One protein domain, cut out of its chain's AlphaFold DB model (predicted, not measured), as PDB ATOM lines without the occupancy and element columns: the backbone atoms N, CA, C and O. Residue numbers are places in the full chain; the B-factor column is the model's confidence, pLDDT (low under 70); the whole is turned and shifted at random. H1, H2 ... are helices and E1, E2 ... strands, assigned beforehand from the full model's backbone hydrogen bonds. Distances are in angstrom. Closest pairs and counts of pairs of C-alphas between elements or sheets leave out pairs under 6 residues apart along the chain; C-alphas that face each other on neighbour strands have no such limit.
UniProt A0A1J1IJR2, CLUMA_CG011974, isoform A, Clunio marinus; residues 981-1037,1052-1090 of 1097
ATOM      1  N   GLU A 981     253.903 169.524 197.857       91.56
ATOM      2  CA  GLU A 981     253.326 168.559 196.918       91.56
ATOM      3  C   GLU A 981     254.029 168.694 195.557       91.56
ATOM      4  O   GLU A 981     253.713 169.576 194.756       91.56
ATOM      5  N   VAL A 982     254.995 167.816 195.291       91.62
ATOM      6  CA  VAL A 982     255.677 167.724 193.996       91.62
ATOM      7  C   VAL A 982     254.802 166.922 193.035       91.62
ATOM      8  O   VAL A 982     254.429 165.779 193.307       91.62
ATOM      9  N   VAL A 983     254.464 167.529 191.901       90.19
ATOM     10  CA  VAL A 983     253.632 166.952 190.843       90.19
ATOM     11  C   VAL A 983     254.512 166.658 189.636       90.19
ATOM     12  O   VAL A 983     255.226 167.536 189.152       90.19
ATOM     13  N   THR A 984     254.463 165.418 189.151       89.00
ATOM     14  CA  THR A 984     255.276 164.978 188.011       89.00
ATOM     15  C   THR A 984     254.848 165.663 186.713       89.00
ATOM     16  O   THR A 984     253.716 166.158 186.623       89.00
ATOM     17  N   PRO A 985     255.677 165.590 185.656       88.31
ATOM     18  CA  PRO A 985     255.185 165.810 184.309       88.31
ATOM     19  C   PRO A 985     253.984 164.890 184.029       88.31
ATOM     20  O   PRO A 985     253.866 163.787 184.581       88.31
ATOM     21  N   ARG A 986     253.067 165.365 183.192       88.44
ATOM     22  CA  ARG A 986     251.863 164.652 182.776       88.44
ATOM     23  C   ARG A 986     252.247 163.559 181.782       88.44
ATOM     24  O   ARG A 986     252.776 163.858 180.716       88.44
ATOM     25  N   GLN A 987     251.934 162.315 182.133       90.06
ATOM     26  CA  GLN A 987     252.050 161.146 181.268       90.06
ATOM     27  C   GLN A 987     250.692 160.901 180.593       90.06
ATOM     28  O   GLN A 987     249.692 160.639 181.263       90.06
ATOM     29  N   CYS A 988     250.647 160.987 179.268       90.38
ATOM     30  CA  CYS A 988     249.497 160.646 178.440       90.38
ATOM     31  C   CYS A 988     249.750 159.311 177.732       90.38
ATOM     32  O   CYS A 988     250.822 159.102 177.170       90.38
ATOM     33  N   LYS A 989     248.779 158.395 177.757       90.44
ATOM     34  CA  LYS A 989     248.854 157.107 177.049       90.44
ATOM     35  C   LYS A 989     247.593 156.886 176.222       90.44
ATOM     36  O   LYS A 989     246.488 157.121 176.715       90.44
ATOM     37  N   GLU A 990     247.758 156.408 174.997       84.81
ATOM     38  CA  GLU A 990     246.641 155.993 174.150       84.81
ATOM     39  C   GLU A 990     246.018 154.683 174.670       84.81
ATOM     40  O   GLU A 990     246.714 153.737 175.052       84.81
ATOM     41  N   ARG A 991     244.685 154.627 174.705       80.19
ATOM     42  CA  ARG A 991     243.906 153.410 174.975       80.19
ATOM     43  C   ARG A 991     243.527 152.705 173.673       80.19
ATOM     44  O   ARG A 991     243.435 153.331 172.627       80.19
ATOM     45  N   ARG A 992     243.145 151.423 173.770       67.25
ATOM     46  CA  ARG A 992     242.660 150.551 172.665       67.25
ATOM     47  C   ARG A 992     241.428 151.062 171.877       67.25
ATOM     48  O   ARG A 992     240.897 150.334 171.047       67.25
ATOM     49  N   THR A 993     240.940 152.257 172.184       70.50
ATOM     50  CA  THR A 993     239.774 152.938 171.605       70.50
ATOM     51  C   THR A 993     240.148 154.299 171.001       70.50
ATOM     52  O   THR A 993     239.269 155.134 170.815       70.50
ATOM     53  N   ASN A 994     241.443 154.541 170.755       67.06
ATOM     54  CA  ASN A 994     242.022 155.811 170.299       67.06
ATOM     55  C   ASN A 994     241.682 156.993 171.242       67.06
ATOM     56  O   ASN A 994     241.511 158.135 170.825       67.06
ATOM     57  N   GLU A 995     241.546 156.699 172.540       78.81
ATOM     58  CA  GLU A 995     241.247 157.662 173.608       78.81
ATOM     59  C   GLU A 995     242.537 157.967 174.385       78.81
ATOM     60  O   GLU A 995     243.143 157.053 174.957       78.81
ATOM     61  N   TRP A 996     242.957 159.235 174.447       84.62
ATOM     62  CA  TRP A 996     244.142 159.633 175.210       84.62
ATOM     63  C   TRP A 996     243.824 159.825 176.693       84.62
ATOM     64  O   TRP A 996     243.083 160.723 177.095       84.62
ATOM     65  N   MET A 997     244.441 158.995 177.533       84.94
ATOM     66  CA  MET A 997     244.322 159.062 178.985       84.94
ATOM     67  C   MET A 997     245.557 159.749 179.581       84.94
ATOM     68  O   MET A 997     246.637 159.163 179.628       84.94
ATOM     69  N   CYS A 998     245.384 160.985 180.051       87.38
ATOM     70  CA  CYS A 998     246.442 161.807 180.643       87.38
ATOM     71  C   CYS A 998     246.357 161.878 182.171       87.38
ATOM     72  O   CYS A 998     245.327 162.270 182.719       87.38
ATOM     73  N   THR A 999     247.459 161.590 182.863       86.44
ATOM     74  CA  THR A 999     247.558 161.668 184.330       86.44
ATOM     75  C   THR A 999     248.849 162.351 184.782       86.44
ATOM     76  O   THR A 999     249.833 162.422 184.052       86.44
ATOM     77  N   HIS A1000     248.847 162.876 186.006       87.12
ATOM     78  CA  HIS A1000     250.053 163.273 186.737       87.12
ATOM     79  C   HIS A1000     250.130 162.439 188.018       87.12
ATOM     80  O   HIS A1000     249.090 162.121 188.598       87.12
ATOM     81  N   ARG A1001     251.335 162.109 188.483       85.56
ATOM     82  CA  ARG A1001     251.547 161.544 189.825       85.56
ATOM     83  C   ARG A1001     251.896 162.679 190.788       85.56
ATOM     84  O   ARG A1001     252.340 163.745 190.358       85.56
ATOM     85  N   ARG A1002     251.670 162.476 192.086       88.12
ATOM     86  CA  ARG A1002     251.929 163.487 193.122       88.12
ATOM     87  C   ARG A1002     252.578 162.864 194.343       88.12
ATOM     88  O   ARG A1002     252.190 161.774 194.755       88.12
ATOM     89  N   TYR A1003     253.529 163.579 194.925       88.75
ATOM     90  CA  TYR A1003     254.368 163.100 196.015       88.75
ATOM     91  C   TYR A1003     254.585 164.223 197.027       88.75
ATOM     92  O   TYR A1003     254.827 165.364 196.643       88.75
ATOM     93  N   LYS A1004     254.519 163.912 198.325       90.50
ATOM     94  CA  LYS A1004     254.898 164.865 199.371       90.50
ATOM     95  C   LYS A1004     256.398 164.740 199.623       90.50
ATOM     96  O   LYS A1004     256.854 163.685 200.051       90.50
ATOM     97  N   TYR A1005     257.131 165.813 199.366       89.25
ATOM     98  CA  TYR A1005     258.563 165.935 199.637       89.25
ATOM     99  C   TYR A1005     258.807 167.035 200.674       89.25
ATOM    100  O   TYR A1005     257.943 167.886 200.883       89.25
ATOM    101  N   CYS A1006     259.973 167.015 201.321       90.62
ATOM    102  CA  CYS A1006     260.412 168.064 202.239       90.62
ATOM    103  C   CYS A1006     261.899 168.377 202.017       90.62
ATOM    104  O   CYS A1006     262.680 167.467 201.742       90.62
ATOM    105  N   GLY A1007     262.266 169.651 202.129       87.19
ATOM    106  CA  GLY A1007     263.606 170.184 201.875       87.19
ATOM    107  C   GLY A1007     263.546 171.608 201.317       87.19
ATOM    108  O   GLY A1007     262.479 172.098 200.946       87.19
ATOM    109  N   ASP A1008     264.684 172.294 201.239       86.94
ATOM    110  CA  ASP A1008     264.715 173.742 200.963       86.94
ATOM    111  C   ASP A1008     264.301 174.131 199.531       86.94
ATOM    112  O   ASP A1008     263.931 175.277 199.275       86.94
ATOM    113  N   PHE A1009     264.253 173.159 198.614       87.12
ATOM    114  CA  PHE A1009     263.646 173.299 197.285       87.12
ATOM    115  C   PHE A1009     262.117 173.494 197.323       87.12
ATOM    116  O   PHE A1009     261.532 173.884 196.310       87.12
ATOM    117  N   CYS A1010     261.449 173.254 198.460       90.56
ATOM    118  CA  CYS A1010     260.023 173.527 198.654       90.56
ATOM    119  C   CYS A1010     259.745 175.040 198.783       90.56
ATOM    120  O   CYS A1010     259.428 175.561 199.853       90.56
ATOM    121  N   ILE A1011     259.851 175.745 197.654       88.56
ATOM    122  CA  ILE A1011     259.590 177.187 197.507       88.56
ATOM    123  C   ILE A1011     258.095 177.554 197.394       88.56
ATOM    124  O   ILE A1011     257.753 178.733 197.435       88.56
ATOM    125  N   ALA A1012     257.203 176.569 197.245       88.81
ATOM    126  CA  ALA A1012     255.747 176.735 197.217       88.81
ATOM    127  C   ALA A1012     255.044 175.445 197.676       88.81
ATOM    128  O   ALA A1012     255.622 174.362 197.562       88.81
ATOM    129  N   ASP A1013     253.787 175.546 198.124       89.44
ATOM    130  CA  ASP A1013     252.992 174.403 198.613       89.44
ATOM    131  C   ASP A1013     252.829 173.301 197.554       89.44
ATOM    132  O   ASP A1013     252.801 172.116 197.888       89.44
ATOM    133  N   ARG A1014     252.748 173.682 196.269       89.44
ATOM    134  CA  ARG A1014     252.736 172.765 195.120       89.44
ATOM    135  C   ARG A1014     253.801 173.128 194.087       89.44
ATOM    136  O   ARG A1014     253.852 174.255 193.595       89.44
ATOM    137  N   LEU A1015     254.590 172.138 193.689       90.38
ATOM    138  CA  LEU A1015     255.683 172.271 192.728       90.38
ATOM    139  C   LEU A1015     255.438 171.366 191.522       90.38
ATOM    140  O   LEU A1015     255.427 170.147 191.648       90.38
ATOM    141  N   TYR A1016     255.231 171.958 190.347       90.25
ATOM    142  CA  TYR A1016     255.073 171.221 189.094       90.25
ATOM    143  C   TYR A1016     256.430 171.036 188.414       90.25
ATOM    144  O   TYR A1016     257.070 172.019 188.040       90.25
ATOM    145  N   LEU A1017     256.851 169.784 188.227       90.31
ATOM    146  CA  LEU A1017     258.086 169.463 187.518       90.31
ATOM    147  C   LEU A1017     257.915 169.689 186.011       90.31
ATOM    148  O   LEU A1017     257.045 169.093 185.373       90.31
ATOM    149  N   LYS A1018     258.772 170.537 185.441       88.69
ATOM    150  CA  LYS A1018     258.875 170.789 184.004       88.69
ATOM    151  C   LYS A1018     260.040 169.973 183.424       88.69
ATOM    152  O   LYS A1018     261.177 170.272 183.778       88.69
ATOM    153  N   PRO A1019     259.801 168.975 182.554       86.12
ATOM    154  CA  PRO A1019     260.872 168.340 181.795       86.12
ATOM    155  C   PRO A1019     261.397 169.312 180.727       86.12
ATOM    156  O   PRO A1019     260.682 170.233 180.317       86.12
ATOM    157  N   HIS A1020     262.625 169.081 180.261       83.69
ATOM    158  CA  HIS A1020     263.293 169.920 179.263       83.69
ATOM    159  C   HIS A1020     262.478 170.075 177.962       83.69
ATOM    160  O   HIS A1020     262.367 171.172 177.412       83.69
ATOM    161  N   SER A1021     261.858 168.988 177.497       81.19
ATOM    162  CA  SER A1021     261.012 168.935 176.301       81.19
ATOM    163  C   SER A1021     259.811 168.003 176.505       81.19
ATOM    164  O   SER A1021     259.733 167.264 177.489       81.19
ATOM    165  N   THR A1022     258.854 168.045 175.575       85.50
ATOM    166  CA  THR A1022     257.837 166.994 175.433       85.50
ATOM    167  C   THR A1022     258.471 165.794 174.729       85.50
ATOM    168  O   THR A1022     259.081 165.964 173.675       85.50
ATOM    169  N   THR A1023     258.328 164.591 175.288       86.56
ATOM    170  CA  THR A1023     258.937 163.358 174.760       86.56
ATOM    171  C   THR A1023     257.899 162.254 174.568       86.56
ATOM    172  O   THR A1023     256.975 162.107 175.370       86.56
ATOM    173  N   TYR A1024     258.047 161.458 173.502       88.06
ATOM    174  CA  TYR A1024     257.212 160.285 173.235       88.06
ATOM    175  C   TYR A1024     258.070 159.022 173.165       88.06
ATOM    176  O   TYR A1024     258.899 158.875 172.269       88.06
ATOM    177  N   HIS A1025     257.879 158.110 174.119       84.06
ATOM    178  CA  HIS A1025     258.651 156.874 174.237       84.06
ATOM    179  C   HIS A1025     257.800 155.773 174.886       84.06
ATOM    180  O   HIS A1025     256.898 156.069 175.664       84.06
ATOM    181  N   ASN A1026     258.026 154.500 174.546       81.94
ATOM    182  CA  ASN A1026     257.317 153.350 175.141       81.94
ATOM    183  C   ASN A1026     255.764 153.450 175.166       81.94
ATOM    184  O   ASN A1026     255.103 152.921 176.063       81.94
ATOM    185  N   ASN A1027     255.165 154.114 174.166       84.19
ATOM    186  CA  ASN A1027     253.727 154.441 174.091       84.19
ATOM    187  C   ASN A1027     253.229 155.325 175.267       84.19
ATOM    188  O   ASN A1027     252.081 155.228 175.720       84.19
ATOM    189  N   ILE A1028     254.119 156.186 175.766       86.38
ATOM    190  CA  ILE A1028     253.914 157.201 176.800       86.38
ATOM    191  C   ILE A1028     254.358 158.551 176.238       86.38
ATOM    192  O   ILE A1028     255.486 158.712 175.782       86.38
ATOM    193  N   LEU A1029     253.467 159.531 176.296       89.19
ATOM    194  CA  LEU A1029     253.729 160.918 175.943       89.19
ATOM    195  C   LEU A1029     253.898 161.734 177.228       89.19
ATOM    196  O   LEU A1029     252.935 161.936 177.967       89.19
ATOM    197  N   THR A1030     255.120 162.179 177.505       89.88
ATOM    198  CA  THR A1030     255.475 162.988 178.676       89.88
ATOM    199  C   THR A1030     255.513 164.455 178.261       89.88
ATOM    200  O   THR A1030     256.373 164.855 177.483       89.88
ATOM    201  N   ILE A1031     254.561 165.262 178.739       86.06
ATOM    202  CA  ILE A1031     254.295 166.599 178.173       86.06
ATOM    203  C   ILE A1031     254.835 167.716 179.061       86.06
ATOM    204  O   ILE A1031     254.469 167.817 180.236       86.06
ATOM    205  N   ALA A1032     255.638 168.614 178.491       82.19
ATOM    206  CA  ALA A1032     256.124 169.792 179.201       82.19
ATOM    207  C   ALA A1032     255.005 170.838 179.429       82.19
ATOM    208  O   ALA A1032     254.231 171.114 178.510       82.19
ATOM    209  N   PRO A1033     254.910 171.472 180.617       75.19
ATOM    210  CA  PRO A1033     254.030 172.620 180.823       75.19
ATOM    211  C   PRO A1033     254.447 173.811 179.947       75.19
ATOM    212  O   PRO A1033     255.579 174.318 180.038       75.19
ATOM    213  N   SER A1034     253.504 174.283 179.131       72.81
ATOM    214  CA  SER A1034     253.589 175.549 178.393       72.81
ATOM    215  C   SER A1034     252.853 176.677 179.134       72.81
ATOM    216  O   SER A1034     252.089 176.435 180.076       72.81
ATOM    217  N   ASN A1035     253.105 177.930 178.744       60.66
ATOM    218  CA  ASN A1035     252.472 179.086 179.383       60.66
ATOM    219  C   ASN A1035     250.982 179.187 178.996       60.66
ATOM    220  O   ASN A1035     250.661 179.137 177.810       60.66
ATOM    221  N   PRO A1036     250.064 179.423 179.952       54.31
ATOM    222  CA  PRO A1036     248.618 179.443 179.708       54.31
ATOM    223  C   PRO A1036     248.105 180.739 179.042       54.31
ATOM    224  O   PRO A1036     246.924 181.049 179.154       54.31
ATOM    225  N   ALA A1037     248.970 181.516 178.384       51.53
ATOM    226  CA  ALA A1037     248.650 182.859 177.887       51.53
ATOM    227  C   ALA A1037     247.649 182.875 176.714       51.53
ATOM    228  O   ALA A1037     246.950 183.868 176.531       51.53
ATOM    229  N   ASP A1052     242.571 164.525 172.448       84.12
ATOM    230  CA  ASP A1052     243.568 163.966 171.545       84.12
ATOM    231  C   ASP A1052     244.915 164.660 171.778       84.12
ATOM    232  O   ASP A1052     245.021 165.891 171.702       84.12
ATOM    233  N   CYS A1053     245.932 163.855 172.093       87.81
ATOM    234  CA  CYS A1053     247.311 164.294 172.291       87.81
ATOM    235  C   CYS A1053     248.261 163.796 171.184       87.81
ATOM    236  O   CYS A1053     249.467 164.007 171.291       87.81
ATOM    237  N   SER A1054     247.739 163.176 170.117       86.88
ATOM    238  CA  SER A1054     248.527 162.660 168.988       86.88
ATOM    239  C   SER A1054     249.388 163.747 168.331       86.88
ATOM    240  O   SER A1054     250.583 163.554 168.150       86.88
ATOM    241  N   GLY A1055     248.838 164.945 168.108       83.56
ATOM    242  CA  GLY A1055     249.557 166.125 167.592       83.56
ATOM    243  C   GLY A1055     250.612 166.747 168.527       83.56
ATOM    244  O   GLY A1055     250.960 167.912 168.352       83.56
ATOM    245  N   CYS A1056     251.043 166.014 169.559       87.06
ATOM    246  CA  CYS A1056     252.182 166.339 170.416       87.06
ATOM    247  C   CYS A1056     253.215 165.191 170.491       87.06
ATOM    248  O   CYS A1056     254.217 165.320 171.196       87.06
ATOM    249  N   THR A1057     253.018 164.057 169.793       85.56
ATOM    250  CA  THR A1057     253.983 162.934 169.792       85.56
ATOM    251  C   THR A1057     255.270 163.234 169.023       85.56
ATOM    252  O   THR A1057     256.276 162.563 169.225       85.56
ATOM    253  N   ASP A1058     255.243 164.245 168.159       81.25
ATOM    254  CA  ASP A1058     256.389 164.840 167.463       81.25
ATOM    255  C   ASP A1058     257.140 165.887 168.317       81.25
ATOM    256  O   ASP A1058     258.101 166.493 167.850       81.25
ATOM    257  N   GLY A1059     256.701 166.123 169.560       74.38
ATOM    258  CA  GLY A1059     257.211 167.183 170.431       74.38
ATOM    259  C   GLY A1059     256.619 168.569 170.148       74.38
ATOM    260  O   GLY A1059     256.934 169.518 170.870       74.38
ATOM    261  N   SER A1060     255.741 168.699 169.146       71.06
ATOM    262  CA  SER A1060     254.976 169.920 168.902       71.06
ATOM    263  C   SER A1060     253.977 170.183 170.034       71.06
ATOM    264  O   SER A1060     253.660 169.306 170.838       71.06
ATOM    265  N   LEU A1061     253.450 171.406 170.101       75.19
ATOM    266  CA  LEU A1061     252.336 171.772 170.987       75.19
ATOM    267  C   LEU A1061     251.013 171.916 170.212       75.19
ATOM    268  O   LEU A1061     250.073 172.547 170.687       75.19
ATOM    269  N   ASN A1062     250.925 171.296 169.031       77.31
ATOM    270  CA  ASN A1062     249.771 171.351 168.126       77.31
ATOM    271  C   ASN A1062     248.640 170.357 168.480       77.31
ATOM    272  O   ASN A1062     247.749 170.128 167.661       77.31
ATOM    273  N   CYS A1063     248.642 169.767 169.679       82.38
ATOM    274  CA  CYS A1063     247.545 168.929 170.176       82.38
ATOM    275  C   CYS A1063     246.546 169.693 171.066       82.38
ATOM    276  O   CYS A1063     246.645 170.905 171.259       82.38
ATOM    277  N   SER A1064     245.557 168.980 171.624       83.12
ATOM    278  CA  SER A1064     244.552 169.572 172.513       83.12
ATOM    279  C   SER A1064     245.201 170.300 173.705       83.12
ATOM    280  O   SER A1064     246.041 169.704 174.387       83.12
ATOM    281  N   PRO A1065     244.788 171.537 174.059       78.62
ATOM    282  CA  PRO A1065     245.371 172.254 175.197       78.62
ATOM    283  C   PRO A1065     245.210 171.518 176.541       78.62
ATOM    284  O   PRO A1065     246.025 171.688 177.446       78.62
ATOM    285  N   HIS A1066     244.246 170.593 176.659       79.12
ATOM    286  CA  HIS A1066     244.154 169.655 177.789       79.12
ATOM    287  C   HIS A1066     245.454 168.874 178.056       79.12
ATOM    288  O   HIS A1066     245.737 168.528 179.206       79.12
ATOM    289  N   CYS A1067     246.234 168.596 177.010       84.38
ATOM    290  CA  CYS A1067     247.460 167.815 177.068       84.38
ATOM    291  C   CYS A1067     248.619 168.624 177.685       84.38
ATOM    292  O   CYS A1067     249.314 168.106 178.556       84.38
ATOM    293  N   TYR A1068     248.790 169.909 177.343       83.25
ATOM    294  CA  TYR A1068     249.920 170.734 177.814       83.25
ATOM    295  C   TYR A1068     249.582 171.797 178.877       83.25
ATOM    296  O   TYR A1068     250.494 172.322 179.511       83.25
ATOM    297  N   THR A1069     248.308 172.123 179.129       79.75
ATOM    298  CA  THR A1069     247.925 173.117 180.152       79.75
ATOM    299  C   THR A1069     247.898 172.496 181.552       79.75
ATOM    300  O   THR A1069     247.230 171.482 181.781       79.75
ATOM    301  N   TYR A1070     248.602 173.100 182.514       82.06
ATOM    302  CA  TYR A1070     248.671 172.642 183.909       82.06
ATOM    303  C   TYR A1070     247.911 173.597 184.848       82.06
ATOM    304  O   TYR A1070     247.981 174.814 184.668       82.06
ATOM    305  N   PRO A1071     247.196 173.088 185.874       74.25
ATOM    306  CA  PRO A1071     246.444 173.925 186.804       74.25
ATOM    307  C   PRO A1071     247.364 174.552 187.867       74.25
ATOM    308  O   PRO A1071     247.391 174.130 189.028       74.25
ATOM    309  N   CYS A1072     248.119 175.576 187.461       78.44
ATOM    310  CA  CYS A1072     248.811 176.500 188.355       78.44
ATOM    311  C   CYS A1072     248.413 177.948 188.031       78.44
ATOM    312  O   CYS A1072     248.969 178.576 187.135       78.44
ATOM    313  N   THR A1073     247.403 178.448 188.745       62.59
ATOM    314  CA  THR A1073     246.726 179.734 188.483       62.59
ATOM    315  C   THR A1073     246.653 180.646 189.713       62.59
ATOM    316  O   THR A1073     246.014 181.697 189.664       62.59
ATOM    317  N   HIS A1074     247.261 180.253 190.838       59.91
ATOM    318  CA  HIS A1074     247.092 180.909 192.139       59.91
ATOM    319  C   HIS A1074     248.399 180.952 192.941       59.91
ATOM    320  O   HIS A1074     249.275 180.105 192.768       59.91
ATOM    321  N   LYS A1075     248.501 181.915 193.867       64.81
ATOM    322  CA  LYS A1075     249.569 181.956 194.879       64.81
ATOM    323  C   LYS A1075     249.572 180.633 195.665       64.81
ATOM    324  O   LYS A1075     248.509 180.198 196.095       64.81
ATOM    325  N   GLY A1076     250.744 180.012 195.821       77.69
ATOM    326  CA  GLY A1076     250.908 178.690 196.451       77.69
ATOM    327  C   GLY A1076     251.328 177.565 195.491       77.69
ATOM    328  O   GLY A1076     251.668 176.478 195.948       77.69
ATOM    329  N   CYS A1077     251.373 177.807 194.176       87.75
ATOM    330  CA  CYS A1077     252.009 176.890 193.222       87.75
ATOM    331  C   CYS A1077     253.114 177.568 192.406       87.75
ATOM    332  O   CYS A1077     253.088 178.780 192.194       87.75
ATOM    333  N   THR A1078     254.073 176.774 191.930       89.38
ATOM    334  CA  THR A1078     255.102 177.214 190.977       89.38
ATOM    335  C   THR A1078     255.592 176.048 190.110       89.38
ATOM    336  O   THR A1078     255.261 174.886 190.367       89.38
ATOM    337  N   TYR A1079     256.378 176.361 189.082       89.25
ATOM    338  CA  TYR A1079     257.072 175.384 188.246       89.25
ATOM    339  C   TYR A1079     258.541 175.291 188.659       89.25
ATOM    340  O   TYR A1079     259.182 176.310 188.915       89.25
ATOM    341  N   LEU A1080     259.076 174.074 188.687       88.75
ATOM    342  CA  LEU A1080     260.493 173.797 188.902       88.75
ATOM    343  C   LEU A1080     261.000 172.931 187.753       88.75
ATOM    344  O   LEU A1080     260.311 172.019 187.299       88.75
ATOM    345  N   ASP A1081     262.196 173.241 187.270       89.00
ATOM    346  CA  ASP A1081     262.875 172.426 186.272       89.00
ATOM    347  C   ASP A1081     263.147 171.025 186.843       89.00
ATOM    348  O   ASP A1081     263.667 170.891 187.956       89.00
ATOM    349  N   ARG A1082     262.743 169.984 186.109       87.44
ATOM    350  CA  ARG A1082     262.870 168.588 186.540       87.44
ATOM    351  C   ARG A1082     264.321 168.243 186.829       87.44
ATOM    352  O   ARG A1082     264.596 167.601 187.836       87.44
ATOM    353  N   ASP A1083     265.236 168.679 185.977       85.62
ATOM    354  CA  ASP A1083     266.612 168.214 186.035       85.62
ATOM    355  C   ASP A1083     267.314 168.870 187.245       85.62
ATOM    356  O   ASP A1083     267.990 168.185 188.010       85.62
ATOM    357  N   LYS A1084     266.970 170.130 187.566       86.50
ATOM    358  CA  LYS A1084     267.364 170.806 188.825       86.50
ATOM    359  C   LYS A1084     266.750 170.196 190.088       86.50
ATOM    360  O   LYS A1084     267.393 170.157 191.133       86.50
ATOM    361  N   PHE A1085     265.504 169.719 190.033       88.75
ATOM    362  CA  PHE A1085     264.929 168.939 191.139       88.75
ATOM    363  C   PHE A1085     265.725 167.642 191.359       88.75
ATOM    364  O   PHE A1085     265.964 167.228 192.494       88.75
ATOM    365  N   CYS A1086     266.184 167.029 190.271       87.56
ATOM    366  CA  CYS A1086     266.906 165.768 190.280       87.56
ATOM    367  C   CYS A1086     268.367 165.874 190.728       87.56
ATOM    368  O   CYS A1086     268.839 164.950 191.389       87.56
ATOM    369  N   GLU A1087     269.038 167.003 190.482       85.75
ATOM    370  CA  GLU A1087     270.334 167.345 191.094       85.75
ATOM    371  C   GLU A1087     270.272 167.370 192.635       85.75
ATOM    372  O   GLU A1087     271.235 166.992 193.298       85.75
ATOM    373  N   VAL A1088     269.139 167.803 193.207       82.69
ATOM    374  CA  VAL A1088     268.974 168.011 194.660       82.69
ATOM    375  C   VAL A1088     268.381 166.794 195.377       82.69
ATOM    376  O   VAL A1088     268.774 166.492 196.502       82.69
ATOM    377  N   VAL A1089     267.411 166.110 194.760       82.50
ATOM    378  CA  VAL A1089     266.581 165.080 195.422       82.50
ATOM    379  C   VAL A1089     266.828 163.672 194.873       82.50
ATOM    380  O   VAL A1089     266.767 162.695 195.622       82.50
ATOM    381  N   GLY A1090     267.099 163.556 193.571       74.75
ATOM    382  CA  GLY A1090     267.218 162.281 192.865       74.75
ATOM    383  C   GLY A1090     265.984 161.366 192.976       74.75
ATOM    384  O   GLY A1090     264.861 161.786 193.265       74.75
TER     385      GLY A1090
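This is residues 981 to 1037 and 1052 to 1090 of the 1097 residues of the protein "CLUMA_CG011974, isoform A" of Clunio marinus (UniProt A0A1J1IJR2). What shape does the model have? Two small four-stranded sheets stand end to end along the longest axis, joined by two extended strand runs, E1 into E2 and E3 into E4, with H2 beside the E4 E1 E5 E8 sheet and H1 at the E3 E2 E7 E6 sheet. What is it built of? The printed part has 96 residues, under half of them in named elements, in the order E1 E2 E3 E4 E5 E6 E7 H1 E8 H2; the class is mixed, helices and strands. The sheet in the order E4, E1, E5, E8 is mixed and the one in the order E3, E2, E7, E6 is all antiparallel. How large is it? It is compact, with a radius of gyration of the C-alphas of 13.8 A and spans of 42 by 29 by 20 A.

Where do the first strands lie? E1, residues 981 to 983, begins with C-alpha 981 at (253.326, 168.559, 196.918). E2, residues 986 to 990, is 13.3 A long, E3 is residues 996 to 999, and E4, residues 1002 to 1006, is 13.3 A long. What follows? E5, residues 1014 to 1018, is 12.9 A long, E6 is residues 1023 to 1025, and E7 is residues 1028 to 1031. How does the printed part finish? H1 is residues 1065 to 1068, and E8, residues 1077 to 1081, is 13.6 A long. H2, residues 1082 to 1089, is 10.2 A long and ends with C-alpha 1089 at (266.581, 165.080, 195.422).

How is the strongly twisted sheet E4 E1 E5 E8 paired? E4 and E1 are antiparallel, with N 982 and O 1003 2.8 A apart. E1 and E5 are parallel, with N 983 and O 1015 at 2.8 A, and so are E5 and E8, with N 1018 and O 1080 at 2.8 A. How is the other sheet paired? The hairpin E2 and E3 has N 987 and O 999 at 2.8 A, and the hairpin E6 and E7 has N 1030 and O 1023 at 2.8 A. E2 and E7 are antiparallel, with N 988 and O 1029 at 2.8 A. Where are the helices? H2 stands only just at the first sheet's level, at a height of 3.5 A, and its closest C-alphas to E5 are those of Arg 1082 and Leu 1017, 5.0 A apart. H1 only grazes the other sheet with residues 1066 to 1068; its closest C-alphas to E7 are those of Tyr 1068 and Ile 1031, 6.0 A apart. What do the helix backbones show? In H2, 3 of 4 O i to N i+4 pairs are within hydrogen-bond range, and H1 is too short for such a pair.

How far does it reach? The two C-alphas farthest apart are those of Thr 993 and Asp 1008, 43.8 A. Where is the cut? Residues 1038 to 1051 are not printed, and C-alphas 1037 and 1052 are 20.6 A apart across the cut; of the links printed whole, none is long. Where is confidence low? The pLDDT is under 70 at residues 992, 994, 1035 to 1037 and 1073 to 1075.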